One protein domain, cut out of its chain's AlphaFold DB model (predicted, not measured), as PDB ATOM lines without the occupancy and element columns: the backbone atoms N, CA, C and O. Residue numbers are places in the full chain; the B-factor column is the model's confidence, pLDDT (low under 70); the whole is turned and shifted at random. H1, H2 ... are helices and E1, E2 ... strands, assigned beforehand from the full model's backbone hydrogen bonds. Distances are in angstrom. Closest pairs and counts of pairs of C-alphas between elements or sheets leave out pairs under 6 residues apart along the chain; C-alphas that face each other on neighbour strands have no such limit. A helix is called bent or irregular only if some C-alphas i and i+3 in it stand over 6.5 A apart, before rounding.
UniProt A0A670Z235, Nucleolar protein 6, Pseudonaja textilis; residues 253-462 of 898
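AT A GLANCE: This is residues 253 to 462 of the 898 residues of the protein "Nucleolar protein 6" of Pseudonaja textilis (UniProt A0A670Z235). The main body is a four-stranded sheet with the long, kinked helix H6 over one face near the E2 edge, H10 packed beside H6 near the E7 edge, and H4 and H5 gathered at the first residues of H6. A smaller lobe holds the three-stranded sheet E4, E6, E5 with H8 over one face, while H1 and H2 form an arm from the E2 edge of the main body and residues 355 to 361 stick out as a separate loop. The printed part has 210 residues, with eleven named helices and seven named strands in the order H1 H2 H3 E1 H4 H5 H6 E2 E3 H7 E4 H8 E5 E6 H9 H10 E7 H11. The class is mixed, helices and strands, and both sheets are antiparallel, in the orders E2 E3 E1 E7 and E4 E6 E5. The whole is only just compact, close to loose, with a radius of gyration of the C-alphas of 20.0 A and spans of 67 by 54 by 36 A.

HOW THE PARTS SIT: The larger sheet runs E2, residues 342 to 348, E3, residues 370 to 376, E1, residues 292 to 296, and E7, residues 451 to 453. E2 and E3 form a hairpin, with N 346 and O 373 at 2.9 A, within hydrogen-bond range; so are N 294 and O 372 at 3.0 A between E1 and E3, and N 295 and O 452 at 2.8 A between E1 and E7. H6, residues 322 to 341, runs along the strands at a height over the sheet of 9.3 A, at 14 degrees to E2 on the local plane. It is irregular, with C-alphas 337 and 340 9.0 A apart, and has a kink of 40 degrees near residue 335. H3, residues 286 to 289, is on the opposite face, at a height of 7.9 A. H6 is the hub, touching four helices. It touches H10, residues 431 to 444, at a steep tilt of 39 degrees, opposite ways; the closest C-alphas are those of Gly 337 and Ile 435, 6.7 A. With residues 322 to 326 alone it touches H4, residues 299 to 308, about perpendicular at 84 degrees, closest at the C-alphas of Gln 303 and Tyr 322, 6.0 A. H5, residues 312 to 317, only just touches residues 322 to 325 of H6, with 3 pairs of C-alphas within 8 A, the closest those of Leu 315 and Ala 325, 5.4 A. H7, residues 378 to 381, touches residues 340 to 341 of H6, closest at the C-alphas of Arg 341 and Ala 381, 4.3 A. H1, residues 253 to 269, only grazes the sheet with residues 253 to 259, and its residues 264 to 268 touch H2, residues 275 to 281, closest at the C-alphas of Ile 267 and Gly 275, 5.5 A. In the smaller sheet, E4, residues 385 to 390, and E6, residues 414 to 419, have N 388 and O 416 at 2.8 A; E5, residues 405 to 408, forms a hairpin with E6, N 405 and O 417 at 2.9 A. H8, residues 394 to 403, is on this sheet at a height of 8.8 A, two layers, a helix on one face of a sheet; it is irregular, with C-alphas 399 and 402 9.5 A apart. E4, H8 and E5 make a split strand-helix-strand unit, two strands running the same way with E6 between them, and its crossover is right-handed. H8 is close to H10 but not clearly touching, with the C-alphas of Trp 400 and Ile 439 7.5 A apart. H9, residues 425 to 429, and H10 meet only through their link, and H11, residues 459 to 462, is close to H9 but not clearly touching, the C-alphas of Cys 426 and Glu 459 being 7.9 A apart. Every O i to N i+4 pair is within hydrogen-bond range in H1, H2, H5, H9 and H10, against 3 of 6 in H4, 12 of 16 in H6 and 4 of 6 in H8; H3, H7 and H11 are too short for such a pair.

IN THESE COORDINATES: H1 begins at C-alpha 253 (-2.747, 13.003, 4.309) and is 24.5 A long. H6 is 27.8 A long, H10 19.4 A, E3 19.5 A and E2 16.8 A. E2 begins at C-alpha 342 (6.326, 0.224, 1.713), and H11 ends at C-alpha 462 (9.706, -10.313, -21.309).

THE WHOLE: The C-alphas farthest apart are those of His 358 and Gly 412, 70.1 A. The printed part has no cut. The link from E2 to E3, residues 349 to 369, is long. The mean pLDDT of the printed part is 90.2, and residues 253, 254 and 392 are under 70.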
ATOM      1  N   ARG A 253      -3.397  12.355   5.470       56.84
ATOM      2  CA  ARG A 253      -2.747  13.003   4.309       56.84
ATOM      3  C   ARG A 253      -1.382  13.596   4.679       56.84
ATOM      4  O   ARG A 253      -0.606  13.888   3.779       56.84
ATOM      5  N   GLY A 254      -1.093  13.754   5.978       60.66
ATOM      6  CA  GLY A 254       0.153  14.328   6.485       60.66
ATOM      7  C   GLY A 254       1.399  13.630   5.945       60.66
ATOM      8  O   GLY A 254       2.247  14.311   5.387       60.66
ATOM      9  N   PHE A 255       1.474  12.298   6.016       72.56
ATOM     10  CA  PHE A 255       2.650  11.545   5.559       72.56
ATOM     11  C   PHE A 255       2.926  11.697   4.058       72.56
ATOM     12  O   PHE A 255       4.055  11.984   3.677       72.56
ATOM     13  N   ALA A 256       1.899  11.590   3.206       80.12
ATOM     14  CA  ALA A 256       2.056  11.796   1.764       80.12
ATOM     15  C   ALA A 256       2.486  13.236   1.428       80.12
ATOM     16  O   ALA A 256       3.358  13.439   0.592       80.12
ATOM     17  N   VAL A 257       1.919  14.236   2.116       85.06
ATOM     18  CA  VAL A 257       2.302  15.648   1.935       85.06
ATOM     19  C   VAL A 257       3.722  15.917   2.445       85.06
ATOM     20  O   VAL A 257       4.459  16.640   1.791       85.06
ATOM     21  N   GLN A 258       4.133  15.326   3.570       87.44
ATOM     22  CA  GLN A 258       5.504  15.427   4.090       87.44
ATOM     23  C   GLN A 258       6.523  14.762   3.156       87.44
ATOM     24  O   GLN A 258       7.605  15.307   2.957       87.44
ATOM     25  N   PHE A 259       6.174  13.611   2.577       89.12
ATOM     26  CA  PHE A 259       7.003  12.917   1.596       89.12
ATOM     27  C   PHE A 259       7.204  13.771   0.335       89.12
ATOM     28  O   PHE A 259       8.336  14.091  -0.013       89.12
ATOM     29  N   GLU A 260       6.113  14.215  -0.296       89.38
ATOM     30  CA  GLU A 260       6.164  15.060  -1.499       89.38
ATOM     31  C   GLU A 260       6.837  16.416  -1.229       89.38
ATOM     32  O   GLU A 260       7.582  16.905  -2.073       89.38
ATOM     33  N   ALA A 261       6.659  17.006  -0.041       91.44
ATOM     34  CA  ALA A 261       7.359  18.233   0.346       91.44
ATOM     35  C   ALA A 261       8.876  18.024   0.476       91.44
ATOM     36  O   ALA A 261       9.637  18.862   0.004       91.44
ATOM     37  N   ARG A 262       9.333  16.902   1.056       91.81
ATOM     38  CA  ARG A 262      10.767  16.571   1.124       91.81
ATOM     39  C   ARG A 262      11.367  16.409  -0.274       91.81
ATOM     40  O   ARG A 262      12.373  17.038  -0.573       91.81
ATOM     41  N   GLN A 263      10.709  15.636  -1.137       91.12
ATOM     42  CA  GLN A 263      11.137  15.450  -2.529       91.12
ATOM     43  C   GLN A 263      11.135  16.772  -3.311       91.12
ATOM     44  O   GLN A 263      11.997  16.994  -4.153       91.12
ATOM     45  N   SER A 264      10.210  17.683  -2.996       92.62
ATOM     46  CA  SER A 264      10.174  19.017  -3.603       92.62
ATOM     47  C   SER A 264      11.357  19.893  -3.172       92.62
ATOM     48  O   SER A 264      11.881  20.627  -4.001       92.62
ATOM     49  N   MET A 265      11.811  19.797  -1.915       91.38
ATOM     50  CA  MET A 265      13.029  20.482  -1.455       91.38
ATOM     51  C   MET A 265      14.278  19.949  -2.166       91.38
ATOM     52  O   MET A 265      15.051  20.740  -2.689       91.38
ATOM     53  N   GLU A 266      14.421  18.624  -2.286       91.31
ATOM     54  CA  GLU A 266      15.536  17.996  -3.019       91.31
ATOM     55  C   GLU A 266      15.620  18.472  -4.486       91.31
ATOM     56  O   GLU A 266      16.713  18.636  -5.020       91.31
ATOM     57  N   ILE A 267      14.477  18.747  -5.130       91.12
ATOM     58  CA  ILE A 267      14.411  19.294  -6.499       91.12
ATOM     59  C   ILE A 267      14.779  20.787  -6.553       91.12
ATOM     60  O   ILE A 267      15.366  21.224  -7.540       91.12
ATOM     61  N   LEU A 268      14.437  21.574  -5.526       87.44
ATOM     62  CA  LEU A 268      14.806  22.996  -5.437       87.44
ATOM     63  C   LEU A 268      16.299  23.196  -5.132       87.44
ATOM     64  O   LEU A 268      16.885  24.174  -5.588       87.44
ATOM     65  N   ASP A 269      16.909  22.271  -4.390       85.62
ATOM     66  CA  ASP A 269      18.335  22.311  -4.056       85.62
ATOM     67  C   ASP A 269      19.231  21.812  -5.220       85.62
ATOM     68  O   ASP A 269      20.420  22.141  -5.276       85.62
ATOM     69  N   ASP A 270      18.693  21.050  -6.186       84.56
ATOM     70  CA  ASP A 270      19.458  20.523  -7.325       84.56
ATOM     71  C   ASP A 270      19.584  21.528  -8.487       84.56
ATOM     72  O   ASP A 270      18.779  21.586  -9.420       84.56
ATOM     73  N   LYS A 271      20.700  22.264  -8.495       79.06
ATOM     74  CA  LYS A 271      21.057  23.255  -9.528       79.06
ATOM     75  C   LYS A 271      21.225  22.673 -10.946       79.06
ATOM     76  O   LYS A 271      21.388  23.436 -11.902       79.06
ATOM     77  N   ARG A 272      21.220  21.345 -11.125       78.38
ATOM     78  CA  ARG A 272      21.435  20.684 -12.427       78.38
ATOM     79  C   ARG A 272      20.142  20.527 -13.229       78.38
ATOM     80  O   ARG A 272      20.229  20.391 -14.456       78.38
ATOM     81  N   VAL A 273      18.975  20.551 -12.581       81.81
ATOM     82  CA  VAL A 273      17.653  20.304 -13.190       81.81
ATOM     83  C   VAL A 273      16.808  21.577 -13.322       81.81
ATOM     84  O   VAL A 273      17.066  22.582 -12.666       81.81
ATOM     85  N   ASP A 274      15.775  21.542 -14.172       84.56
ATOM     86  CA  ASP A 274      14.740  22.585 -14.200       84.56
ATOM     87  C   ASP A 274      13.692  22.287 -13.118       84.56
ATOM     88  O   ASP A 274      12.689  21.604 -13.352       84.56
ATOM     89  N   GLY A 275      13.953  22.771 -11.902       88.06
ATOM     90  CA  GLY A 275      13.061  22.570 -10.762       88.06
ATOM     91  C   GLY A 275      11.647  23.114 -10.995       88.06
ATOM     92  O   GLY A 275      10.678  22.522 -10.523       88.06
ATOM     93  N   PHE A 276      11.489  24.179 -11.785       90.19
ATOM     94  CA  PHE A 276      10.176  24.743 -12.093       90.19
ATOM     95  C   PHE A 276       9.335  23.790 -12.955       90.19
ATOM     96  O   PHE A 276       8.192  23.475 -12.606       90.19
ATOM     97  N   GLN A 277       9.912  23.272 -14.044       89.06
ATOM     98  CA  GLN A 277       9.251  22.312 -14.931       89.06
ATOM     99  C   GLN A 277       8.876  21.019 -14.185       89.06
ATOM    100  O   GLN A 277       7.780  20.474 -14.363       89.06
ATOM    101  N   LEU A 278       9.764  20.537 -13.312       90.94
ATOM    102  CA  LEU A 278       9.556  19.319 -12.527       90.94
ATOM    103  C   LEU A 278       8.454  19.473 -11.462       90.94
ATOM    104  O   LEU A 278       7.663  18.548 -11.282       90.94
ATOM    105  N   LEU A 279       8.372  20.625 -10.788       91.69
ATOM    106  CA  LEU A 279       7.431  20.855  -9.683       91.69
ATOM    107  C   LEU A 279       6.043  21.327 -10.133       91.69
ATOM    108  O   LEU A 279       5.041  20.908  -9.550       91.69
ATOM    109  N   PHE A 280       5.964  22.204 -11.139       89.94
ATOM    110  CA  PHE A 280       4.711  22.882 -11.501       89.94
ATOM    111  C   PHE A 280       4.083  22.383 -12.805       89.94
ATOM    112  O   PHE A 280       2.861  22.430 -12.943       89.94
ATOM    113  N   MET A 281       4.891  21.883 -13.744       89.31
ATOM    114  CA  MET A 281       4.429  21.545 -15.099       89.31
ATOM    115  C   MET A 281       4.272  20.035 -15.331       89.31
ATOM    116  O   MET A 281       3.546  19.618 -16.236       89.31
ATOM    117  N   THR A 282       4.906  19.197 -14.506       89.69
ATOM    118  CA  THR A 282       4.919  17.738 -14.692       89.69
ATOM    119  C   THR A 282       3.784  17.055 -13.925       89.69
ATOM    120  O   THR A 282       3.707  17.097 -12.698       89.69
ATOM    121  N   GLN A 283       2.888  16.371 -14.643       88.31
ATOM    122  CA  GLN A 283       1.794  15.617 -14.027       88.31
ATOM    123  C   GLN A 283       2.278  14.279 -13.448       88.31
ATOM    124  O   GLN A 283       2.951  13.499 -14.127       88.31
ATOM    125  N   LYS A 284       1.824  13.964 -12.226       89.44
ATOM    126  CA  LYS A 284       2.135  12.727 -11.490       89.44
ATOM    127  C   LYS A 284       0.905  11.792 -11.346       89.44
ATOM    128  O   LYS A 284       0.293  11.758 -10.277       89.44
ATOM    129  N   PRO A 285       0.493  11.026 -12.384       92.00
ATOM    130  CA  PRO A 285      -0.538   9.990 -12.248       92.00
ATOM    131  C   PRO A 285      -0.161   8.893 -11.248       92.00
ATOM    132  O   PRO A 285       1.019   8.599 -11.051       92.00
ATOM    133  N   LEU A 286      -1.167   8.227 -10.666       91.88
ATOM    134  CA  LEU A 286      -0.971   7.189  -9.644       91.88
ATOM    135  C   LEU A 286      -0.038   6.063 -10.136       91.88
ATOM    136  O   LEU A 286       0.940   5.750  -9.465       91.88
ATOM    137  N   VAL A 287      -0.284   5.542 -11.344       94.19
ATOM    138  CA  VAL A 287       0.491   4.453 -11.984       94.19
ATOM    139  C   VAL A 287       1.906   4.832 -12.433       94.19
ATOM    140  O   VAL A 287       2.693   3.942 -12.729       94.19
ATOM    141  N   ARG A 288       2.262   6.126 -12.466       94.62
ATOM    142  CA  ARG A 288       3.656   6.578 -12.660       94.62
ATOM    143  C   ARG A 288       4.347   6.961 -11.353       94.62
ATOM    144  O   ARG A 288       5.575   6.946 -11.290       94.62
ATOM    145  N   THR A 289       3.578   7.311 -10.325       94.44
ATOM    146  CA  THR A 289       4.099   7.777  -9.030       94.44
ATOM    147  C   THR A 289       4.445   6.624  -8.099       94.44
ATOM    148  O   THR A 289       5.477   6.673  -7.442       94.44
ATOM    149  N   PHE A 290       3.609   5.587  -8.068       95.75
ATOM    150  CA  PHE A 290       3.748   4.440  -7.173       95.75
ATOM    151  C   PHE A 290       4.202   3.205  -7.945       95.75
ATOM    152  O   PHE A 290       3.688   2.944  -9.029       95.75
ATOM    153  N   ASP A 291       5.135   2.441  -7.375       96.50
ATOM    154  CA  ASP A 291       5.758   1.282  -8.027       96.50
ATOM    155  C   ASP A 291       4.756   0.170  -8.334       96.50
ATOM    156  O   ASP A 291       4.810  -0.432  -9.407       96.50
ATOM    157  N   HIS A 292       3.826  -0.079  -7.406       96.75
ATOM    158  CA  HIS A 292       2.679  -0.961  -7.602       96.75
ATOM    159  C   HIS A 292       1.372  -0.232  -7.278       96.75
ATOM    160  O   HIS A 292       1.282   0.548  -6.326       96.75
ATOM    161  N   VAL A 293       0.327  -0.542  -8.044       96.38
ATOM    162  CA  VAL A 293      -1.042  -0.061  -7.824       96.38
ATOM    163  C   VAL A 293      -1.980  -1.262  -7.730       96.38
ATOM    164  O   VAL A 293      -1.793  -2.265  -8.423       96.38
ATOM    165  N   PHE A 294      -2.996  -1.171  -6.875       96.19
ATOM    166  CA  PHE A 294      -4.095  -2.134  -6.843       96.19
ATOM    167  C   PHE A 294      -5.442  -1.444  -6.622       96.19
ATOM    168  O   PHE A 294      -5.525  -0.330  -6.100       96.19
ATOM    169  N   HIS A 295      -6.515  -2.133  -7.008       94.75
ATOM    170  CA  HIS A 295      -7.876  -1.618  -6.965       94.75
ATOM    171  C   HIS A 295      -8.834  -2.598  -6.297       94.75
ATOM    172  O   HIS A 295      -8.809  -3.801  -6.564       94.75
ATOM    173  N   LEU A 296      -9.753  -2.064  -5.499       93.19
ATOM    174  CA  LEU A 296     -10.909  -2.788  -4.987       93.19
ATOM    175  C   LEU A 296     -12.101  -2.571  -5.933       93.19
ATOM    176  O   LEU A 296     -12.666  -1.478  -5.952       93.19
ATOM    177  N   ARG A 297     -12.483  -3.600  -6.701       88.62
ATOM    178  CA  ARG A 297     -13.567  -3.567  -7.713       88.62
ATOM    179  C   ARG A 297     -14.982  -3.551  -7.142       88.62
ATOM    180  O   ARG A 297     -15.906  -3.045  -7.764       88.62
ATOM    181  N   HIS A 298     -15.188  -4.197  -6.000       82.38
ATOM    182  CA  HIS A 298     -16.520  -4.409  -5.434       82.38
ATOM    183  C   HIS A 298     -16.608  -3.721  -4.084       82.38
ATOM    184  O   HIS A 298     -16.628  -4.358  -3.032       82.38
ATOM    185  N   VAL A 299     -16.642  -2.389  -4.123       86.12
ATOM    186  CA  VAL A 299     -16.590  -1.532  -2.931       86.12
ATOM    187  C   VAL A 299     -17.729  -1.852  -1.951       86.12
ATOM    188  O   VAL A 299     -17.538  -1.775  -0.742       86.12
ATOM    189  N   SER A 300     -18.880  -2.327  -2.442       85.81
ATOM    190  CA  SER A 300     -19.990  -2.855  -1.630       85.81
ATOM    191  C   SER A 300     -19.604  -3.982  -0.658       85.81
ATOM    192  O   SER A 300     -20.230  -4.095   0.394       85.81
ATOM    193  N   LYS A 301     -18.555  -4.773  -0.929       86.44
ATOM    194  CA  LYS A 301     -18.062  -5.824  -0.015       86.44
ATOM    195  C   LYS A 301     -17.539  -5.265   1.315       86.44
ATOM    196  O   LYS A 301     -17.597  -5.962   2.324       86.44
ATOM    197  N   LEU A 302     -17.152  -3.986   1.365       90.25
ATOM    198  CA  LEU A 302     -16.795  -3.302   2.615       90.25
ATOM    199  C   LEU A 302     -17.969  -3.205   3.614       90.25
ATOM    200  O   LEU A 302     -17.740  -2.986   4.798       90.25
ATOM    201  N   GLN A 303     -19.221  -3.422   3.187       88.31
ATOM    202  CA  GLN A 303     -20.356  -3.564   4.111       88.31
ATOM    203  C   GLN A 303     -20.230  -4.803   5.009       88.31
ATOM    204  O   GLN A 303     -20.608  -4.750   6.180       88.31
ATOM    205  N   THR A 304     -19.692  -5.910   4.488       87.75
ATOM    206  CA  THR A 304     -19.408  -7.115   5.285       87.75
ATOM    207  C   THR A 304     -18.255  -6.845   6.248       87.75
ATOM    208  O   THR A 304     -18.373  -7.149   7.435       87.75
ATOM    209  N   ALA A 305     -17.211  -6.153   5.781       90.25
ATOM    210  CA  ALA A 305     -16.093  -5.718   6.615       90.25
ATOM    211  C   ALA A 305     -16.548  -4.873   7.823       90.25
ATOM    212  O   ALA A 305     -16.080  -5.106   8.935       90.25
ATOM    213  N   CYS A 306     -17.522  -3.960   7.656       91.19
ATOM    214  CA  CYS A 306     -18.121  -3.230   8.783       91.19
ATOM    215  C   CYS A 306     -18.697  -4.152   9.866       91.19
ATOM    216  O   CYS A 306     -18.587  -3.825  11.045       91.19
ATOM    217  N   LYS A 307     -19.327  -5.274   9.488       89.75
ATOM    218  CA  LYS A 307     -19.883  -6.239  10.450       89.75
ATOM    219  C   LYS A 307     -18.768  -6.997  11.165       89.75
ATOM    220  O   LYS A 307     -18.774  -7.041  12.390       89.75
ATOM    221  N   LYS A 308     -17.797  -7.527  10.410       90.31
ATOM    222  CA  LYS A 308     -16.649  -8.276  10.948       90.31
ATOM    223  C   LYS A 308     -15.827  -7.447  11.938       90.31
ATOM    224  O   LYS A 308     -15.501  -7.924  13.016       90.31
ATOM    225  N   MET A 309     -15.576  -6.182  11.605       89.12
ATOM    226  CA  MET A 309     -14.857  -5.227  12.456       89.12
ATOM    227  C   MET A 309     -15.738  -4.516  13.503       89.12
ATOM    228  O   MET A 309     -15.274  -3.580  14.146       89.12
ATOM    229  N   GLN A 310     -17.011  -4.903  13.657       93.31
ATOM    230  CA  GLN A 310     -17.956  -4.320  14.629       93.31
ATOM    231  C   GLN A 310     -18.134  -2.784  14.518       93.31
ATOM    232  O   GLN A 310     -18.491  -2.098  15.475       93.31
ATOM    233  N   LEU A 311     -17.953  -2.214  13.321       92.00
ATOM    234  CA  LEU A 311     -17.902  -0.765  13.064       92.00
ATOM    235  C   LEU A 311     -19.280  -0.082  12.990       92.00
ATOM    236  O   LEU A 311     -19.434   0.910  12.277       92.00
ATOM    237  N   LEU A 312     -20.297  -0.582  13.698       89.38
ATOM    238  CA  LEU A 312     -21.664  -0.049  13.609       89.38
ATOM    239  C   LEU A 312     -21.737   1.427  14.037       89.38
ATOM    240  O   LEU A 312     -22.319   2.242  13.321       89.38
ATOM    241  N   ASN A 313     -21.076   1.789  15.140       89.50
ATOM    242  CA  ASN A 313     -21.033   3.170  15.634       89.50
ATOM    243  C   ASN A 313     -20.343   4.099  14.621       89.50
ATOM    244  O   ASN A 313     -20.912   5.105  14.202       89.50
ATOM    245  N   ALA A 314     -19.168   3.701  14.120       89.38
ATOM    246  CA  ALA A 314     -18.447   4.454  13.094       89.38
ATOM    247  C   ALA A 314     -19.250   4.578  11.785       89.38
ATOM    248  O   ALA A 314     -19.184   5.605  11.113       89.38
ATOM    249  N   LEU A 315     -20.041   3.565  11.416       88.44
ATOM    250  CA  LEU A 315     -20.936   3.616  10.260       88.44
ATOM    251  C   LEU A 315     -22.074   4.632  10.462       88.44
ATOM    252  O   LEU A 315     -22.406   5.361   9.525       88.44
ATOM    253  N   MET A 316     -22.640   4.716  11.670       84.12
ATOM    254  CA  MET A 316     -23.671   5.698  12.036       84.12
ATOM    255  C   MET A 316     -23.124   7.135  12.035       84.12
ATOM    256  O   MET A 316     -23.727   8.019  11.416       84.12
ATOM    257  N   ASP A 317     -21.946   7.358  12.622       83.88
ATOM    258  CA  ASP A 317     -21.243   8.654  12.615       83.88
ATOM    259  C   ASP A 317     -20.870   9.115  11.198       83.88
ATOM    260  O   ASP A 317     -20.779  10.310  10.904       83.88
ATOM    261  N   ARG A 318     -20.656   8.156  10.291       84.12
ATOM    262  CA  ARG A 318     -20.368   8.379   8.870       84.12
ATOM    263  C   ARG A 318     -21.607   8.246   7.981       84.12
ATOM    264  O   ARG A 318     -21.435   7.994   6.796       84.12
ATOM    265  N   GLY A 319     -22.831   8.395   8.497       80.44
ATOM    266  CA  GLY A 319     -24.044   8.505   7.667       80.44
ATOM    267  C   GLY A 319     -24.383   7.279   6.808       80.44
ATOM    268  O   GLY A 319     -25.064   7.413   5.796       80.44
ATOM    269  N   GLY A 320     -23.902   6.088   7.180       83.06
ATOM    270  CA  GLY A 320     -24.006   4.875   6.360       83.06
ATOM    271  C   GLY A 320     -22.876   4.705   5.335       83.06
ATOM    272  O   GLY A 320     -22.853   3.712   4.603       83.06
ATOM    273  N   ASN A 321     -21.907   5.625   5.289       86.56
ATOM    274  CA  ASN A 321     -20.745   5.554   4.411       86.56
ATOM    275  C   ASN A 321     -19.707   4.560   4.943       86.56
ATOM    276  O   ASN A 321     -18.715   4.920   5.582       86.56
ATOM    277  N   TYR A 322     -19.935   3.287   4.630       88.19
ATOM    278  CA  TYR A 322     -19.052   2.181   4.989       88.19
ATOM    279  C   TYR A 322     -17.633   2.327   4.413       88.19
ATOM    280  O   TYR A 322     -16.686   1.854   5.033       88.19
ATOM    281  N   VAL A 323     -17.437   3.041   3.294       88.88
ATOM    282  CA  VAL A 323     -16.087   3.345   2.783       88.88
ATOM    283  C   VAL A 323     -15.350   4.253   3.763       88.88
ATOM    284  O   VAL A 323     -14.247   3.933   4.195       88.88
ATOM    285  N   ALA A 324     -15.976   5.358   4.175       87.06
ATOM    286  CA  ALA A 324     -15.395   6.293   5.138       87.06
ATOM    287  C   ALA A 324     -15.247   5.701   6.554       87.06
ATOM    288  O   ALA A 324     -14.409   6.179   7.321       87.06
ATOM    289  N   ALA A 325     -16.047   4.688   6.904       89.94
ATOM    290  CA  ALA A 325     -15.934   3.959   8.167       89.94
ATOM    291  C   ALA A 325     -14.789   2.928   8.155       89.94
ATOM    292  O   ALA A 325     -14.021   2.880   9.111       89.94
ATOM    293  N   VAL A 326     -14.641   2.138   7.083       92.06
ATOM    294  CA  VAL A 326     -13.644   1.049   6.997       92.06
ATOM    295  C   VAL A 326     -12.254   1.552   6.603       92.06
ATOM    296  O   VAL A 326     -11.263   1.010   7.082       92.06
ATOM    297  N   LEU A 327     -12.144   2.598   5.773       90.31
ATOM    298  CA  LEU A 327     -10.863   3.053   5.207       90.31
ATOM    299  C   LEU A 327      -9.730   3.278   6.238       90.31
ATOM    300  O   LEU A 327      -8.614   2.850   5.950       90.31
ATOM    301  N   PRO A 328      -9.942   3.878   7.429       90.75
ATOM    302  CA  PRO A 328      -8.869   4.029   8.419       90.75
ATOM    303  C   PRO A 328      -8.323   2.693   8.943       90.75
ATOM    304  O   PRO A 328      -7.122   2.576   9.181       90.75
ATOM    305  N   PHE A 329      -9.190   1.686   9.091       91.44
ATOM    306  CA  PHE A 329      -8.817   0.339   9.522       91.44
ATOM    307  C   PHE A 329      -8.166  -0.441   8.377       91.44
ATOM    308  O   PHE A 329      -7.122  -1.050   8.574       91.44
ATOM    309  N   PHE A 330      -8.718  -0.337   7.164       93.62
ATOM    310  CA  PHE A 330      -8.144  -0.896   5.935       93.62
ATOM    311  C   PHE A 330      -6.694  -0.437   5.731       93.62
ATOM    312  O   PHE A 330      -5.805  -1.264   5.555       93.62
ATOM    313  N   LEU A 331      -6.438   0.875   5.813       93.75
ATOM    314  CA  LEU A 331      -5.086   1.426   5.699       93.75
ATOM    315  C   LEU A 331      -4.185   0.929   6.837       93.75
ATOM    316  O   LEU A 331      -3.071   0.504   6.566       93.75
ATOM    317  N   SER A 332      -4.685   0.885   8.079       93.69
ATOM    318  CA  SER A 332      -3.918   0.386   9.233       93.69
ATOM    319  C   SER A 332      -3.522  -1.091   9.121       93.69
ATOM    320  O   SER A 332      -2.440  -1.464   9.570       93.69
ATOM    321  N   LEU A 333      -4.379  -1.934   8.536       95.50
ATOM    322  CA  LEU A 333      -4.075  -3.342   8.269       95.50
ATOM    323  C   LEU A 333      -2.976  -3.485   7.213       95.50
ATOM    324  O   LEU A 333      -2.078  -4.306   7.376       95.50
ATOM    325  N   LEU A 334      -3.028  -2.678   6.148       96.44
ATOM    326  CA  LEU A 334      -2.002  -2.687   5.105       96.44
ATOM    327  C   LEU A 334      -0.674  -2.104   5.593       96.44
ATOM    328  O   LEU A 334       0.370  -2.663   5.283       96.44
ATOM    329  N   GLU A 335      -0.707  -1.041   6.397       94.25
ATOM    330  CA  GLU A 335       0.464  -0.468   7.071       94.25
ATOM    331  C   GLU A 335       1.128  -1.512   7.993       94.25
ATOM    332  O   GLU A 335       2.334  -1.721   7.896       94.25
ATOM    333  N   ARG A 336       0.355  -2.240   8.820       94.88
ATOM    334  CA  ARG A 336       0.875  -3.326   9.681       94.88
ATOM    335  C   ARG A 336       1.388  -4.529   8.880       94.88
ATOM    336  O   ARG A 336       2.384  -5.127   9.263       94.88
ATOM    337  N   GLY A 337       0.704  -4.888   7.797       95.38
ATOM    338  CA  GLY A 337       0.996  -6.079   6.999       95.38
ATOM    339  C   GLY A 337       2.161  -5.946   6.031       95.38
ATOM    340  O   GLY A 337       2.956  -6.865   5.879       95.38
ATOM    341  N   LEU A 338       2.255  -4.802   5.355       96.00
ATOM    342  CA  LEU A 338       3.362  -4.497   4.451       96.00
ATOM    343  C   LEU A 338       4.562  -3.944   5.229       96.00
ATOM    344  O   LEU A 338       5.695  -4.119   4.788       96.00
ATOM    345  N   ALA A 339       4.336  -3.326   6.394       93.50
ATOM    346  CA  ALA A 339       5.370  -2.864   7.313       93.50
ATOM    347  C   ALA A 339       6.503  -2.114   6.582       93.50
ATOM    348  O   ALA A 339       6.261  -1.152   5.854       93.50
ATOM    349  N   ARG A 340       7.751  -2.575   6.729       94.69
ATOM    350  CA  ARG A 340       8.948  -1.944   6.142       94.69
ATOM    351  C   ARG A 340       9.033  -2.046   4.614       94.69
ATOM    352  O   ARG A 340       9.901  -1.402   4.038       94.69
ATOM    353  N   ARG A 341       8.169  -2.832   3.957       95.69
ATOM    354  CA  ARG A 341       8.159  -3.076   2.497       95.69
ATOM    355  C   ARG A 341       7.629  -1.890   1.694       95.69
ATOM    356  O   ARG A 341       7.835  -1.848   0.483       95.69
ATOM    357  N   VAL A 342       6.942  -0.950   2.342       95.25
ATOM    358  CA  VAL A 342       6.326   0.224   1.713       95.25
ATOM    359  C   VAL A 342       6.837   1.495   2.387       95.25
ATOM    360  O   VAL A 342       6.658   1.686   3.586       95.25
ATOM    361  N   ALA A 343       7.452   2.378   1.602       93.75
ATOM    362  CA  ALA A 343       7.887   3.703   2.037       93.75
ATOM    363  C   ALA A 343       6.718   4.706   2.097       93.75
ATOM    364  O   ALA A 343       6.706   5.595   2.947       93.75
ATOM    365  N   LEU A 344       5.719   4.557   1.215       93.31
ATOM    366  CA  LEU A 344       4.497   5.366   1.216       93.31
ATOM    367  C   LEU A 344       3.293   4.572   0.687       93.31
ATOM    368  O   LEU A 344       3.303   4.086  -0.444       93.31
ATOM    369  N   LEU A 345       2.230   4.504   1.494       94.06
ATOM    370  CA  LEU A 345       0.905   4.027   1.095       94.06
ATOM    371  C   LEU A 345       0.004   5.228   0.779       94.06
ATOM    372  O   LEU A 345      -0.273   6.057   1.648       94.06
ATOM    373  N   ALA A 346      -0.503   5.298  -0.449       91.56
ATOM    374  CA  ALA A 346      -1.474   6.301  -0.874       91.56
ATOM    375  C   ALA A 346      -2.788   5.659  -1.332       91.56
ATOM    376  O   ALA A 346      -2.849   4.480  -1.679       91.56
ATOM    377  N   HIS A 347      -3.857   6.453  -1.360       89.75
ATOM    378  CA  HIS A 347      -5.159   6.029  -1.866       89.75
ATOM    379  C   HIS A 347      -5.837   7.156  -2.646       89.75
ATOM    380  O   HIS A 347      -5.732   8.332  -2.295       89.75
ATOM    381  N   GLN A 348      -6.585   6.779  -3.677       85.38
ATOM    382  CA  GLN A 348      -7.401   7.671  -4.486       85.38
ATOM    383  C   GLN A 348      -8.868   7.264  -4.337       85.38
ATOM    384  O   GLN A 348      -9.285   6.186  -4.766       85.38
ATOM    385  N   LEU A 349      -9.655   8.145  -3.717       79.50
ATOM    386  CA  LEU A 349     -11.111   8.024  -3.692       79.50
ATOM    387  C   LEU A 349     -11.677   8.571  -5.012       79.50
ATOM    388  O   LEU A 349     -11.266   9.661  -5.425       79.50
ATOM    389  N   PRO A 350     -12.614   7.870  -5.673       73.06
ATOM    390  CA  PRO A 350     -13.250   8.384  -6.878       73.06
ATOM    391  C   PRO A 350     -14.074   9.633  -6.553       73.06
ATOM    392  O   PRO A 350     -14.737   9.720  -5.515       73.06
ATOM    393  N   GLN A 351     -14.036  10.616  -7.451       71.31
ATOM    394  CA  GLN A 351     -14.831  11.830  -7.298       71.31
ATOM    395  C   GLN A 351     -16.297  11.529  -7.617       71.31
ATOM    396  O   GLN A 351     -16.617  11.040  -8.699       71.31
ATOM    397  N   THR A 352     -17.200  11.850  -6.688       80.06
ATOM    398  CA  THR A 352     -18.639  11.832  -6.966       80.06
ATOM    399  C   THR A 352     -18.955  12.915  -7.993       80.06
ATOM    400  O   THR A 352     -18.679  14.092  -7.751       80.06
ATOM    401  N   GLN A 353     -19.528  12.519  -9.130       83.88
ATOM    402  CA  GLN A 353     -19.977  13.466 -10.146       83.88
ATOM    403  C   GLN A 353     -21.148  14.315  -9.622       83.88
ATOM    404  O   GLN A 353     -21.904  13.840  -8.771       83.88
ATOM    405  N   PRO A 354     -21.323  15.553 -10.120       88.12
ATOM    406  CA  PRO A 354     -22.549  16.313  -9.910       88.12
ATOM    407  C   PRO A 354     -23.783  15.524 -10.362       88.12
ATOM    408  O   PRO A 354     -23.726  14.838 -11.382       88.12
ATOM    409  N   TRP A 355     -24.896  15.646  -9.640       92.88
ATOM    410  CA  TRP A 355     -26.168  14.998  -9.990       92.88
ATOM    411  C   TRP A 355     -27.316  16.010 -10.046       92.88
ATOM    412  O   TRP A 355     -27.227  17.105  -9.488       92.88
ATOM    413  N   SER A 356     -28.392  15.665 -10.758       94.00
ATOM    414  CA  SER A 356     -29.549  16.553 -10.917       94.00
ATOM    415  C   SER A 356     -30.243  16.813  -9.577       94.00
ATOM    416  O   SER A 356     -30.342  15.912  -8.744       94.00
ATOM    417  N   ILE A 357     -30.814  18.010  -9.401       94.19
ATOM    418  CA  ILE A 357     -31.649  18.325  -8.231       94.19
ATOM    419  C   ILE A 357     -32.908  17.446  -8.121       94.19
ATOM    420  O   ILE A 357     -33.508  17.365  -7.050       94.19
ATOM    421  N   HIS A 358     -33.272  16.751  -9.204       94.06
ATOM    422  CA  HIS A 358     -34.402  15.822  -9.259       94.06
ATOM    423  C   HIS A 358     -34.018  14.346  -9.035       94.06
ATOM    424  O   HIS A 358     -34.874  13.461  -9.053       94.06
ATOM    425  N   GLN A 359     -32.729  14.054  -8.826       93.75
ATOM    426  CA  GLN A 359     -32.217  12.704  -8.580       93.75
ATOM    427  C   GLN A 359     -31.901  12.495  -7.098       93.75
ATOM    428  O   GLN A 359     -31.392  13.388  -6.420       93.75
ATOM    429  N   ASP A 360     -32.186  11.291  -6.593       91.69
ATOM    430  CA  ASP A 360     -31.793  10.915  -5.235       91.69
ATOM    431  C   ASP A 360     -30.255  10.942  -5.098       91.69
ATOM    432  O   ASP A 360     -29.545  10.599  -6.048       91.69
ATOM    433  N   PRO A 361     -29.713  11.335  -3.930       91.19
ATOM    434  CA  PRO A 361     -28.273  11.464  -3.730       91.19
ATOM    435  C   PRO A 361     -27.534  10.131  -3.964       91.19
ATOM    436  O   PRO A 361     -28.025   9.083  -3.523       91.19
ATOM    437  N   PRO A 362     -26.337  10.151  -4.595       89.06
ATOM    438  CA  PRO A 362     -25.569   8.949  -4.911       89.06
ATOM    439  C   PRO A 362     -25.356   8.047  -3.694       89.06
ATOM    440  O   PRO A 362     -24.912   8.502  -2.632       89.06
ATOM    441  N   LYS A 363     -25.657   6.755  -3.848       86.75
ATOM    442  CA  LYS A 363     -25.551   5.761  -2.777       86.75
ATOM    443  C   LYS A 363     -24.105   5.290  -2.688       86.75
ATOM    444  O   LYS A 363     -23.402   5.173  -3.683       86.75
ATOM    445  N   HIS A 364     -23.651   4.926  -1.491       80.62
ATOM    446  CA  HIS A 364     -22.266   4.471  -1.291       80.62
ATOM    447  C   HIS A 364     -21.906   3.203  -2.092       80.62
ATOM    448  O   HIS A 364     -20.733   2.968  -2.367       80.62
ATOM    449  N   LYS A 365     -22.912   2.417  -2.506       76.38
ATOM    450  CA  LYS A 365     -22.759   1.252  -3.396       76.38
ATOM    451  C   LYS A 365     -22.511   1.601  -4.865       76.38
ATOM    452  O   LYS A 365     -22.095   0.721  -5.606       76.38
ATOM    453  N   ASP A 366     -22.747   2.850  -5.262       73.56
ATOM    454  CA  ASP A 366     -22.572   3.330  -6.637       73.56
ATOM    455  C   ASP A 366     -21.103   3.755  -6.895       73.56
ATOM    456  O   ASP A 366     -20.744   4.192  -7.986       73.56
ATOM    457  N   ILE A 367     -20.233   3.616  -5.885       78.25
ATOM    458  CA  ILE A 367     -18.780   3.799  -5.981       78.25
ATOM    459  C   ILE A 367     -18.182   2.612  -6.751       78.25
ATOM    460  O   ILE A 367     -18.184   1.489  -6.247       78.25
ATOM    461  N   SER A 368     -17.642   2.874  -7.945       76.19
ATOM    462  CA  SER A 368     -17.108   1.853  -8.858       76.19
ATOM    463  C   SER A 368     -15.885   1.119  -8.305       76.19
ATOM    464  O   SER A 368     -15.892  -0.106  -8.225       76.19
ATOM    465  N   SER A 369     -14.839   1.842  -7.902       89.00
ATOM    466  CA  SER A 369     -13.614   1.247  -7.361       89.00
ATOM    467  C   SER A 369     -12.865   2.183  -6.416       89.00
ATOM    468  O   SER A 369     -13.019   3.403  -6.474       89.00
ATOM    469  N   LEU A 370     -12.014   1.614  -5.560       91.12
ATOM    470  CA  LEU A 370     -11.012   2.355  -4.782       91.12
ATOM    471  C   LEU A 370      -9.619   1.958  -5.265       91.12
ATOM    472  O   LEU A 370      -9.368   0.763  -5.400       91.12
ATOM    473  N   SER A 371      -8.732   2.925  -5.490       93.50
ATOM    474  CA  SER A 371      -7.364   2.680  -5.972       93.50
ATOM    475  C   SER A 371      -6.342   3.007  -4.887       93.50
ATOM    476  O   SER A 371      -6.491   4.004  -4.179       93.50
ATOM    477  N   PHE A 372      -5.294   2.198  -4.781       95.31
ATOM    478  CA  PHE A 372      -4.235   2.323  -3.781       95.31
ATOM    479  C   PHE A 372      -2.869   2.236  -4.461       95.31
ATOM    480  O   PHE A 372      -2.661   1.375  -5.315       95.31
ATOM    481  N   GLY A 373      -1.958   3.134  -4.091       95.94
ATOM    482  CA  GLY A 373      -0.586   3.185  -4.592       95.94
ATOM    483  C   GLY A 373       0.409   2.793  -3.504       95.94
ATOM    484  O   GLY A 373       0.289   3.247  -2.365       95.94
ATOM    485  N   LEU A 374       1.375   1.952  -3.866       97.00
ATOM    486  CA  LEU A 374       2.448   1.450  -3.014       97.00
ATOM    487  C   LEU A 374       3.788   1.939  -3.562       97.00
ATOM    488  O   LEU A 374       4.182   1.562  -4.667       97.00
ATOM    489  N   LEU A 375       4.482   2.769  -2.792       96.25
ATOM    490  CA  LEU A 375       5.872   3.125  -3.047       96.25
ATOM    491  C   LEU A 375       6.728   2.139  -2.259       96.25
ATOM    492  O   LEU A 375       6.603   2.076  -1.033       96.25
ATOM    493  N   LEU A 376       7.523   1.321  -2.937       95.88
ATOM    494  CA  LEU A 376       8.190   0.188  -2.301       95.88
ATOM    495  C   LEU A 376       9.509   0.601  -1.651       95.88
ATOM    496  O   LEU A 376      10.192   1.514  -2.101       95.88
ATOM    497  N   ASN A 377       9.887  -0.128  -0.605       94.62
ATOM    498  CA  ASN A 377      11.256  -0.143  -0.109       94.62
ATOM    499  C   ASN A 377      11.911  -1.465  -0.528       94.62
ATOM    500  O   ASN A 377      11.553  -2.532  -0.019       94.62
ATOM    501  N   LEU A 378      12.850  -1.391  -1.472       89.50
ATOM    502  CA  LEU A 378      13.473  -2.555  -2.104       89.50
ATOM    503  C   LEU A 378      14.281  -3.432  -1.137       89.50
ATOM    504  O   LEU A 378      14.351  -4.640  -1.373       89.50
ATOM    505  N   ASP A 379      14.775  -2.875  -0.027       91.31
ATOM    506  CA  ASP A 379      15.472  -3.616   1.035       91.31
ATOM    507  C   ASP A 379      14.597  -4.728   1.648       91.31
ATOM    508  O   ASP A 379      15.104  -5.753   2.104       91.31
ATOM    509  N   PHE A 380      13.270  -4.535   1.658       94.25
ATOM    510  CA  PHE A 380      12.315  -5.437   2.316       94.25
ATOM    511  C   PHE A 380      11.266  -6.013   1.362       94.25
ATOM    512  O   PHE A 380      10.788  -7.124   1.590       94.25
ATOM    513  N   ALA A 381      10.897  -5.298   0.291       92.94
ATOM    514  CA  ALA A 381       9.766  -5.645  -0.575       92.94
ATOM    515  C   ALA A 381       9.818  -7.085  -1.108       92.94
ATOM    516  O   ALA A 381       8.814  -7.793  -1.043       92.94
ATOM    517  N   ASN A 382      11.003  -7.532  -1.537       93.12
ATOM    518  CA  ASN A 382      11.237  -8.850  -2.135       93.12
ATOM    519  C   ASN A 382      11.532  -9.971  -1.110       93.12
ATOM    520  O   ASN A 382      11.855 -11.091  -1.516       93.12
ATOM    521  N   SER A 383      11.466  -9.704   0.205       94.19
ATOM    522  CA  SER A 383      11.736 -10.724   1.232       94.19
ATOM    523  C   SER A 383      10.628 -11.777   1.277       94.19
ATOM    524  O   SER A 383       9.482 -11.460   1.596       94.19
ATOM    525  N   VAL A 384      10.972 -13.043   1.038       95.50
ATOM    526  CA  VAL A 384      10.043 -14.184   1.168       95.50
ATOM    527  C   VAL A 384       9.689 -14.522   2.615       95.50
ATOM    528  O   VAL A 384       8.763 -15.290   2.837       95.50
ATOM    529  N   LEU A 385      10.407 -13.972   3.595       94.19
ATOM    530  CA  LEU A 385      10.262 -14.318   5.006       94.19
ATOM    531  C   LEU A 385       9.886 -13.080   5.821       94.19
ATOM    532  O   LEU A 385      10.540 -12.039   5.714       94.19
ATOM    533  N   GLU A 386       8.853 -13.213   6.645       92.31
ATOM    534  CA  GLU A 386       8.504 -12.271   7.706       92.31
ATOM    535  C   GLU A 386       8.890 -12.911   9.046       92.31
ATOM    536  O   GLU A 386       8.418 -14.005   9.357       92.31
ATOM    537  N   ARG A 387       9.777 -12.269   9.817       90.69
ATOM    538  CA  ARG A 387      10.207 -12.747  11.144       90.69
ATOM    539  C   ARG A 387       9.372 -12.050  12.214       90.69
ATOM    540  O   ARG A 387       9.373 -10.823  12.289       90.69
ATOM    541  N   GLY A 388       8.663 -12.835  13.012       89.06
ATOM    542  CA  GLY A 388       7.877 -12.387  14.151       89.06
ATOM    543  C   GLY A 388       8.656 -12.392  15.472       89.06
ATOM    544  O   GLY A 388       9.877 -12.581  15.483       89.06
ATOM    545  N   PRO A 389       7.951 -12.159  16.591       89.50
ATOM    546  CA  PRO A 389       8.498 -12.281  17.937       89.50
ATOM    547  C   PRO A 389       8.765 -13.747  18.318       89.50
ATOM    548  O   PRO A 389       8.353 -14.686  17.632       89.50
ATOM    549  N   GLU A 390       9.448 -13.939  19.446       84.94
ATOM    550  CA  GLU A 390       9.574 -15.247  20.097       84.94
ATOM    551  C   GLU A 390       8.195 -15.796  20.516       84.94
ATOM    552  O   GLU A 390       7.211 -15.056  20.598       84.94
ATOM    553  N   ALA A 391       8.120 -17.115  20.720       73.25
ATOM    554  CA  ALA A 391       6.881 -17.905  20.671       73.25
ATOM    555  C   ALA A 391       5.774 -17.528  21.684       73.25
ATOM    556  O   ALA A 391       4.639 -17.975  21.533       73.25
ATOM    557  N   ASP A 392       6.075 -16.700  22.684       67.69
ATOM    558  CA  ASP A 392       5.151 -16.326  23.761       67.69
ATOM    559  C   ASP A 392       4.140 -15.222  23.369       67.69
ATOM    560  O   ASP A 392       3.261 -14.874  24.161       67.69
ATOM    561  N   GLN A 393       4.244 -14.636  22.166       74.62
ATOM    562  CA  GLN A 393       3.404 -13.507  21.735       74.62
ATOM    563  C   GLN A 393       2.336 -13.883  20.696       74.62
ATOM    564  O   GLN A 393       2.567 -13.892  19.484       74.62
ATOM    565  N   ASP A 394       1.104 -14.055  21.176       83.88
ATOM    566  CA  ASP A 394      -0.062 -14.411  20.359       83.88
ATOM    567  C   ASP A 394      -0.444 -13.396  19.266       83.88
ATOM    568  O   ASP A 394      -1.083 -13.763  18.279       83.88
ATOM    569  N   GLU A 395      -0.073 -12.117  19.398       88.69
ATOM    570  CA  GLU A 395      -0.507 -11.063  18.470       88.69
ATOM    571  C   GLU A 395      -0.072 -11.291  17.016       88.69
ATOM    572  O   GLU A 395      -0.778 -10.893  16.086       88.69
ATOM    573  N   PHE A 396       1.097 -11.903  16.805       91.75
ATOM    574  CA  PHE A 396       1.605 -12.193  15.465       91.75
ATOM    575  C   PHE A 396       0.782 -13.311  14.814       91.75
ATOM    576  O   PHE A 396       0.282 -13.145  13.698       91.75
ATOM    577  N   ARG A 397       0.541 -14.392  15.563       91.62
ATOM    578  CA  ARG A 397      -0.293 -15.530  15.159       91.62
ATOM    579  C   ARG A 397      -1.746 -15.121  14.900       91.62
ATOM    580  O   ARG A 397      -2.326 -15.525  13.899       91.62
ATOM    581  N   GLN A 398      -2.322 -14.253  15.734       92.31
ATOM    582  CA  GLN A 398      -3.663 -13.690  15.515       92.31
ATOM    583  C   GLN A 398      -3.741 -12.812  14.255       92.31
ATOM    584  O   GLN A 398      -4.771 -12.787  13.580       92.31
ATOM    585  N   PHE A 399      -2.671 -12.083  13.922       95.19
ATOM    586  CA  PHE A 399      -2.650 -11.213  12.747       95.19
ATOM    587  C   PHE A 399      -2.435 -11.976  11.432       95.19
ATOM    588  O   PHE A 399      -3.072 -11.642  10.431       95.19
ATOM    589  N   TRP A 400      -1.578 -13.000  11.419       95.38
ATOM    590  CA  TRP A 400      -1.273 -13.777  10.211       95.38
ATOM    591  C   TRP A 400      -2.132 -15.037  10.037       95.38
ATOM    592  O   TRP A 400      -2.267 -15.525   8.912       95.38
ATOM    593  N   GLY A 401      -2.767 -15.531  11.102       94.50
ATOM    594  CA  GLY A 401      -3.631 -16.710  11.074       94.50
ATOM    595  C   GLY A 401      -2.873 -17.975  10.670       94.50
ATOM    596  O   GLY A 401      -1.750 -18.205  11.105       94.50
ATOM    597  N   GLU A 402      -3.476 -18.772   9.786       93.25
ATOM    598  CA  GLU A 402      -2.938 -20.049   9.276       93.25
ATOM    599  C   GLU A 402      -1.575 -19.959   8.562       93.25
ATOM    600  O   GLU A 402      -0.955 -20.985   8.302       93.25
ATOM    601  N   ARG A 403      -1.106 -18.749   8.226       94.50
ATOM    602  CA  ARG A 403       0.209 -18.509   7.608       94.50
ATOM    603  C   ARG A 403       1.353 -18.376   8.625       94.50
ATOM    604  O   ARG A 403       2.499 -18.300   8.191       94.50
ATOM    605  N   SER A 404       1.056 -18.311   9.927       94.50
ATOM    606  CA  SER A 404       2.055 -18.249  11.004       94.50
ATOM    607  C   SER A 404       2.564 -19.649  11.353       94.50
ATOM    608  O   SER A 404       1.766 -20.528  11.678       94.50
ATOM    609  N   GLU A 405       3.879 -19.852  11.303       93.12
ATOM    610  CA  GLU A 405       4.551 -21.090  11.709       93.12
ATOM    611  C   GLU A 405       5.727 -20.806  12.659       93.12
ATOM    612  O   GLU A 405       6.469 -19.838  12.483       93.12
ATOM    613  N   LEU A 406       5.957 -21.688  13.639       92.44
ATOM    614  CA  LEU A 406       7.177 -21.647  14.447       92.44
ATOM    615  C   LEU A 406       8.369 -22.109  13.609       92.44
ATOM    616  O   LEU A 406       8.427 -23.256  13.159       92.44
ATOM    617  N   ARG A 407       9.359 -21.230  13.450       92.50
ATOM    618  CA  ARG A 407      10.537 -21.485  12.623       92.50
ATOM    619  C   ARG A 407      11.817 -21.286  13.421       92.50
ATOM    620  O   ARG A 407      11.995 -20.279  14.102       92.50
ATOM    621  N   ARG A 408      12.741 -22.244  13.299       91.56
ATOM    622  CA  ARG A 408      14.104 -22.126  13.833       91.56
ATOM    623  C   ARG A 408      15.001 -21.421  12.816       91.56
ATOM    624  O   ARG A 408      15.081 -21.844  11.663       91.56
ATOM    625  N   PHE A 409      15.670 -20.361  13.248       90.25
ATOM    626  CA  PHE A 409      16.564 -19.550  12.426       90.25
ATOM    627  C   PHE A 409      18.031 -20.000  12.578       90.25
ATOM    628  O   PHE A 409      18.360 -20.845  13.411       90.25
ATOM    629  N   GLN A 410      18.925 -19.470  11.732       89.50
ATOM    630  CA  GLN A 410      20.358 -19.825  11.738       89.50
ATOM    631  C   GLN A 410      21.091 -19.376  13.012       89.50
ATOM    632  O   GLN A 410      22.078 -19.995  13.395       89.50
ATOM    633  N   ASP A 411      20.581 -18.343  13.685       89.81
ATOM    634  CA  ASP A 411      21.002 -17.893  15.019       89.81
ATOM    635  C   ASP A 411      20.546 -18.846  16.148       89.81
ATOM    636  O   ASP A 411      20.848 -18.626  17.317       89.81
ATOM    637  N   GLY A 412      19.827 -19.922  15.807       87.62
ATOM    638  CA  GLY A 412      19.305 -20.920  16.735       87.62
ATOM    639  C   GLY A 412      17.967 -20.549  17.375       87.62
ATOM    640  O   GLY A 412      17.325 -21.450  17.923       87.62
ATOM    641  N   VAL A 413      17.532 -19.289  17.258       89.00
ATOM    642  CA  VAL A 413      16.301 -18.754  17.857       89.00
ATOM    643  C   VAL A 413      15.077 -19.365  17.176       89.00
ATOM    644  O   VAL A 413      15.040 -19.533  15.953       89.00
ATOM    645  N   ILE A 414      14.057 -19.688  17.972       90.44
ATOM    646  CA  ILE A 414      12.747 -20.134  17.491       90.44
ATOM    647  C   ILE A 414      11.773 -18.974  17.680       90.44
ATOM    648  O   ILE A 414      11.564 -18.507  18.795       90.44
ATOM    649  N   CYS A 415      11.193 -18.502  16.583       92.44
ATOM    650  CA  CYS A 415      10.200 -17.430  16.593       92.44
ATOM    651  C   CYS A 415       9.080 -17.737  15.596       92.44
ATOM    652  O   CYS A 415       9.239 -18.577  14.703       92.44
ATOM    653  N   GLU A 416       7.939 -17.078  15.777       93.38
ATOM    654  CA  GLU A 416       6.852 -17.109  14.799       93.38
ATOM    655  C   GLU A 416       7.330 -16.479  13.481       93.38
ATOM    656  O   GLU A 416       8.080 -15.500  13.476       93.38
ATOM    657  N   ALA A 417       6.919 -17.039  12.347       94.00
ATOM    658  CA  ALA A 417       7.320 -16.563  11.030       94.00
ATOM    659  C   ALA A 417       6.226 -16.792   9.981       94.00
ATOM    660  O   ALA A 417       5.367 -17.654  10.134       94.00
ATOM    661  N   VAL A 418       6.292 -16.035   8.883       95.62
ATOM    662  CA  VAL A 418       5.476 -16.267   7.680       95.62
ATOM    663  C   VAL A 418       6.386 -16.431   6.471       95.62
ATOM    664  O   VAL A 418       7.234 -15.573   6.214       95.62
ATOM    665  N   LEU A 419       6.179 -17.505   5.706       95.81
ATOM    666  CA  LEU A 419       6.854 -17.748   4.433       95.81
ATOM    667  C   LEU A 419       5.907 -17.481   3.247       95.81
ATOM    668  O   LEU A 419       4.772 -17.965   3.212       95.81
ATOM    669  N   TRP A 420       6.404 -16.724   2.269       96.06
ATOM    670  CA  TRP A 420       5.723 -16.392   1.018       96.06
ATOM    671  C   TRP A 420       6.282 -17.193  -0.157       96.06
ATOM    672  O   TRP A 420       7.492 -17.393  -0.287       96.06
ATOM    673  N   ASP A 421       5.386 -17.612  -1.044       93.44
ATOM    674  CA  ASP A 421       5.686 -18.534  -2.132       93.44
ATOM    675  C   ASP A 421       6.290 -17.776  -3.331       93.44
ATOM    676  O   ASP A 421       5.586 -17.046  -4.037       93.44
ATOM    677  N   ALA A 422       7.603 -17.918  -3.568       93.62
ATOM    678  CA  ALA A 422       8.283 -17.339  -4.733       93.62
ATOM    679  C   ALA A 422       9.588 -18.075  -5.111       93.62
ATOM    680  O   ALA A 422      10.573 -18.049  -4.371       93.62
ATOM    681  N   ALA A 423       9.623 -18.665  -6.309       90.94
ATOM    682  CA  ALA A 423      10.771 -19.391  -6.858       90.94
ATOM    683  C   ALA A 423      11.804 -18.488  -7.563       90.94
ATOM    684  O   ALA A 423      12.986 -18.820  -7.592       90.94
ATOM    685  N   ASN A 424      11.375 -17.352  -8.124       90.69
ATOM    686  CA  ASN A 424      12.210 -16.427  -8.904       90.69
ATOM    687  C   ASN A 424      11.903 -14.952  -8.576       90.69
ATOM    688  O   ASN A 424      10.939 -14.646  -7.871       90.69
ATOM    689  N   LEU A 425      12.730 -14.023  -9.064       90.69
ATOM    690  CA  LEU A 425      12.642 -12.593  -8.759       90.69
ATOM    691  C   LEU A 425      11.318 -11.966  -9.226       90.69
ATOM    692  O   LEU A 425      10.750 -11.156  -8.498       90.69
ATOM    693  N   CYS A 426      10.786 -12.396 -10.377       91.12
ATOM    694  CA  CYS A 426       9.454 -12.011 -10.862       91.12
ATOM    695  C   CYS A 426       8.361 -12.315  -9.824       91.12
ATOM    696  O   CYS A 426       7.553 -11.449  -9.493       91.12
ATOM    697  N   GLN A 427       8.367 -13.518  -9.243       92.38
ATOM    698  CA  GLN A 427       7.421 -13.883  -8.186       92.38
ATOM    699  C   GLN A 427       7.700 -13.140  -6.869       92.38
ATOM    700  O   GLN A 427       6.754 -12.737  -6.194       92.38
ATOM    701  N   LYS A 428       8.971 -12.882  -6.524       94.00
ATOM    702  CA  LYS A 428       9.335 -12.112  -5.317       94.00
ATOM    703  C   LYS A 428       8.822 -10.671  -5.362       94.00
ATOM    704  O   LYS A 428       8.341 -10.179  -4.344       94.00
ATOM    705  N   ARG A 429       8.825 -10.028  -6.538       93.12
ATOM    706  CA  ARG A 429       8.209  -8.700  -6.725       93.12
ATOM    707  C   ARG A 429       6.714  -8.689  -6.377       93.12
ATOM    708  O   ARG A 429       6.203  -7.660  -5.948       93.12
ATOM    709  N   LEU A 430       6.015  -9.821  -6.491       95.06
ATOM    710  CA  LEU A 430       4.583  -9.945  -6.189       95.06
ATOM    711  C   LEU A 430       4.263 -10.363  -4.743       95.06
ATOM    712  O   LEU A 430       3.092 -10.521  -4.404       95.06
ATOM    713  N   ILE A 431       5.244 -10.466  -3.841       96.38
ATOM    714  CA  ILE A 431       4.981 -10.730  -2.411       96.38
ATOM    715  C   ILE A 431       4.030  -9.688  -1.774       96.38
ATOM    716  O   ILE A 431       3.113 -10.101  -1.061       96.38
ATOM    717  N   PRO A 432       4.129  -8.368  -2.059       96.94
ATOM    718  CA  PRO A 432       3.136  -7.395  -1.601       96.94
ATOM    719  C   PRO A 432       1.700  -7.716  -2.046       96.94
ATOM    720  O   PRO A 432       0.769  -7.493  -1.275       96.94
ATOM    721  N   GLU A 433       1.502  -8.288  -3.239       97.12
ATOM    722  CA  GLU A 433       0.181  -8.744  -3.691       97.12
ATOM    723  C   GLU A 433      -0.336  -9.895  -2.820       97.12
ATOM    724  O   GLU A 433      -1.488  -9.855  -2.383       97.12
ATOM    725  N   GLN A 434       0.513 -10.887  -2.528       97.06
ATOM    726  CA  GLN A 434       0.160 -12.026  -1.671       97.06
ATOM    727  C   GLN A 434      -0.238 -11.556  -0.261       97.06
ATOM    728  O   GLN A 434      -1.298 -11.940   0.238       97.06
ATOM    729  N   ILE A 435       0.545 -10.645   0.334       97.31
ATOM    730  CA  ILE A 435       0.263 -10.019   1.638       97.31
ATOM    731  C   ILE A 435      -1.098  -9.304   1.627       97.31
ATOM    732  O   ILE A 435      -1.928  -9.530   2.510       97.31
ATOM    733  N   ILE A 436      -1.355  -8.460   0.621       97.62
ATOM    734  CA  ILE A 436      -2.605  -7.692   0.503       97.62
ATOM    735  C   ILE A 436      -3.807  -8.629   0.345       97.62
ATOM    736  O   ILE A 436      -4.816  -8.456   1.028       97.62
ATOM    737  N   ARG A 437      -3.704  -9.642  -0.523       97.31
ATOM    738  CA  ARG A 437      -4.758 -10.647  -0.726       97.31
ATOM    739  C   ARG A 437      -5.067 -11.401   0.566       97.31
ATOM    740  O   ARG A 437      -6.237 -11.494   0.934       97.31
ATOM    741  N   HIS A 438      -4.038 -11.863   1.277       97.00
ATOM    742  CA  HIS A 438      -4.177 -12.595   2.537       97.00
ATOM    743  C   HIS A 438      -4.842 -11.754   3.632       97.00
ATOM    744  O   HIS A 438      -5.870 -12.144   4.180       97.00
ATOM    745  N   ILE A 439      -4.313 -10.562   3.912       96.44
ATOM    746  CA  ILE A 439      -4.771  -9.720   5.028       96.44
ATOM    747  C   ILE A 439      -6.191  -9.198   4.803       96.44
ATOM    748  O   ILE A 439      -7.003  -9.205   5.730       96.44
ATOM    749  N   LEU A 440      -6.526  -8.767   3.584       96.00
ATOM    750  CA  LEU A 440      -7.869  -8.262   3.283       96.00
ATOM    751  C   LEU A 440      -8.923  -9.387   3.296       96.00
ATOM    752  O   LEU A 440     -10.068  -9.149   3.686       96.00
ATOM    753  N   LYS A 441      -8.543 -10.621   2.948       95.44
ATOM    754  CA  LYS A 441      -9.385 -11.813   3.111       95.44
ATOM    755  C   LYS A 441      -9.571 -12.148   4.595       95.44
ATOM    756  O   LYS A 441     -10.703 -12.163   5.078       95.44
ATOM    757  N   LEU A 442      -8.471 -12.324   5.331       95.56
ATOM    758  CA  LEU A 442      -8.464 -12.742   6.735       95.56
ATOM    759  C   LEU A 442      -9.180 -11.744   7.656       95.56
ATOM    760  O   LEU A 442     -10.002 -12.160   8.468       95.56
ATOM    761  N   HIS A 443      -8.945 -10.438   7.509       94.56
ATOM    762  CA  HIS A 443      -9.462  -9.427   8.448       94.56
ATOM    763  C   HIS A 443     -10.744  -8.717   7.995       94.56
ATOM    764  O   HIS A 443     -11.469  -8.201   8.843       94.56
ATOM    765  N   LEU A 444     -11.064  -8.695   6.692       93.69
ATOM    766  CA  LEU A 444     -12.202  -7.927   6.150       93.69
ATOM    767  C   LEU A 444     -13.233  -8.752   5.353       93.69
ATOM    768  O   LEU A 444     -14.206  -8.171   4.873       93.69
ATOM    769  N   ASP A 445     -13.035 -10.066   5.186       92.94
ATOM    770  CA  ASP A 445     -13.827 -10.933   4.291       92.94
ATOM    771  C   ASP A 445     -13.880 -10.430   2.833       92.94
ATOM    772  O   ASP A 445     -14.866 -10.636   2.119       92.94
ATOM    773  N   ILE A 446     -12.827  -9.749   2.362       92.94
ATOM    774  CA  ILE A 446     -12.733  -9.308   0.965       92.94
ATOM    775  C   ILE A 446     -12.209 -10.477   0.118       92.94
ATOM    776  O   ILE A 446     -11.063 -10.888   0.306       92.94
ATOM    777  N   PRO A 447     -12.990 -11.011  -0.842       92.12
ATOM    778  CA  PRO A 447     -12.516 -12.084  -1.706       92.12
ATOM    779  C   PRO A 447     -11.405 -11.590  -2.629       92.12
ATOM    780  O   PRO A 447     -11.485 -10.485  -3.169       92.12
ATOM    781  N   GLU A 448     -10.429 -12.447  -2.905       92.56
ATOM    782  CA  GLU A 448      -9.281 -12.133  -3.762       92.56
ATOM    783  C   GLU A 448      -9.706 -11.660  -5.164       92.56
ATOM    784  O   GLU A 448      -9.121 -10.731  -5.715       92.56
ATOM    785  N   THR A 449     -10.800 -12.195  -5.711       91.06
ATOM    786  CA  THR A 449     -11.384 -11.753  -6.994       91.06
ATOM    787  C   THR A 449     -11.780 -10.268  -7.012       91.06
ATOM    788  O   THR A 449     -11.725  -9.618  -8.060       91.06
ATOM    789  N   SER A 450     -12.111  -9.692  -5.849       91.88
ATOM    790  CA  SER A 450     -12.448  -8.268  -5.700       91.88
ATOM    791  C   SER A 450     -11.225  -7.347  -5.771       91.88
ATOM    792  O   SER A 450     -11.401  -6.138  -5.926       91.88
ATOM    793  N   ILE A 451     -10.009  -7.897  -5.680       93.88
ATOM    794  CA  ILE A 451      -8.734  -7.179  -5.768       93.88
ATOM    795  C   ILE A 451      -8.174  -7.347  -7.188       93.88
ATOM    796  O   ILE A 451      -7.821  -8.453  -7.607       93.88
ATOM    797  N   SER A 452      -8.084  -6.239  -7.925       94.31
ATOM    798  CA  SER A 452      -7.316  -6.154  -9.171       94.31
ATOM    799  C   SER A 452      -5.927  -5.616  -8.842       94.31
ATOM    800  O   SER A 452      -5.825  -4.500  -8.331       94.31
ATOM    801  N   TYR A 453      -4.871  -6.393  -9.081       94.81
ATOM    802  CA  TYR A 453      -3.495  -5.974  -8.820       94.81
ATOM    803  C   TYR A 453      -2.802  -5.652 -10.140       94.81
ATOM    804  O   TYR A 453      -2.870  -6.434 -11.085       94.81
ATOM    805  N   VAL A 454      -2.168  -4.486 -10.211       91.62
ATOM    806  CA  VAL A 454      -1.696  -3.893 -11.469       91.62
ATOM    807  C   VAL A 454      -0.173  -3.706 -11.461       91.62
ATOM    808  O   VAL A 454       0.382  -3.119 -12.374       91.62
ATOM    809  N   GLY A 455       0.549  -4.224 -10.461       87.38
ATOM    810  CA  GLY A 455       1.989  -3.974 -10.297       87.38
ATOM    811  C   GLY A 455       2.925  -4.538 -11.382       87.38
ATOM    812  O   GLY A 455       3.996  -3.976 -11.586       87.38
ATOM    813  N   ALA A 456       2.539  -5.614 -12.079       91.12
ATOM    814  CA  ALA A 456       3.434  -6.357 -12.978       91.12
ATOM    815  C   ALA A 456       2.761  -6.872 -14.270       91.12
ATOM    816  O   ALA A 456       3.198  -7.872 -14.844       91.12
ATOM    817  N   LEU A 457       1.695  -6.218 -14.749       93.38
ATOM    818  CA  LEU A 457       0.933  -6.680 -15.923       93.38
ATOM    819  C   LEU A 457       1.749  -6.672 -17.225       93.38
ATOM    820  O   LEU A 457       1.426  -7.423 -18.143       93.38
ATOM    821  N   LEU A 458       2.814  -5.866 -17.301       94.81
ATOM    822  CA  LEU A 458       3.722  -5.840 -18.456       94.81
ATOM    823  C   LEU A 458       4.827  -6.908 -18.419       94.81
ATOM    824  O   LEU A 458       5.355  -7.253 -19.472       94.81
ATOM    825  N   GLU A 459       5.168  -7.479 -17.258       91.94
ATOM    826  CA  GLU A 459       6.262  -8.462 -17.155       91.94
ATOM    827  C   GLU A 459       6.115  -9.706 -18.064       91.94
ATOM    828  O   GLU A 459       7.136 -10.171 -18.577       91.94
ATOM    829  N   PRO A 460       4.907 -10.240 -18.357       92.44
ATOM    830  CA  PRO A 460       4.727 -11.326 -19.323       92.44
ATOM    831  C   PRO A 460       5.297 -11.071 -20.728       92.44
ATOM    832  O   PRO A 460       5.568 -12.039 -21.433       92.44
ATOM    833  N   LEU A 461       5.514  -9.812 -21.132       94.88
ATOM    834  CA  LEU A 461       6.097  -9.450 -22.435       94.88
ATOM    835  C   LEU A 461       7.608  -9.724 -22.534       94.88
ATOM    836  O   LEU A 461       8.151  -9.714 -23.637       94.88
ATOM    837  N   ILE A 462       8.275  -9.972 -21.401       94.81
ATOM    838  CA  ILE A 462       9.706 -10.313 -21.309       94.81
ATOM    839  C   ILE A 462       9.955 -11.646 -20.576       94.81
ATOM    840  O   ILE A 462      11.097 -11.959 -20.237       94.81
TER     841      ILE A 462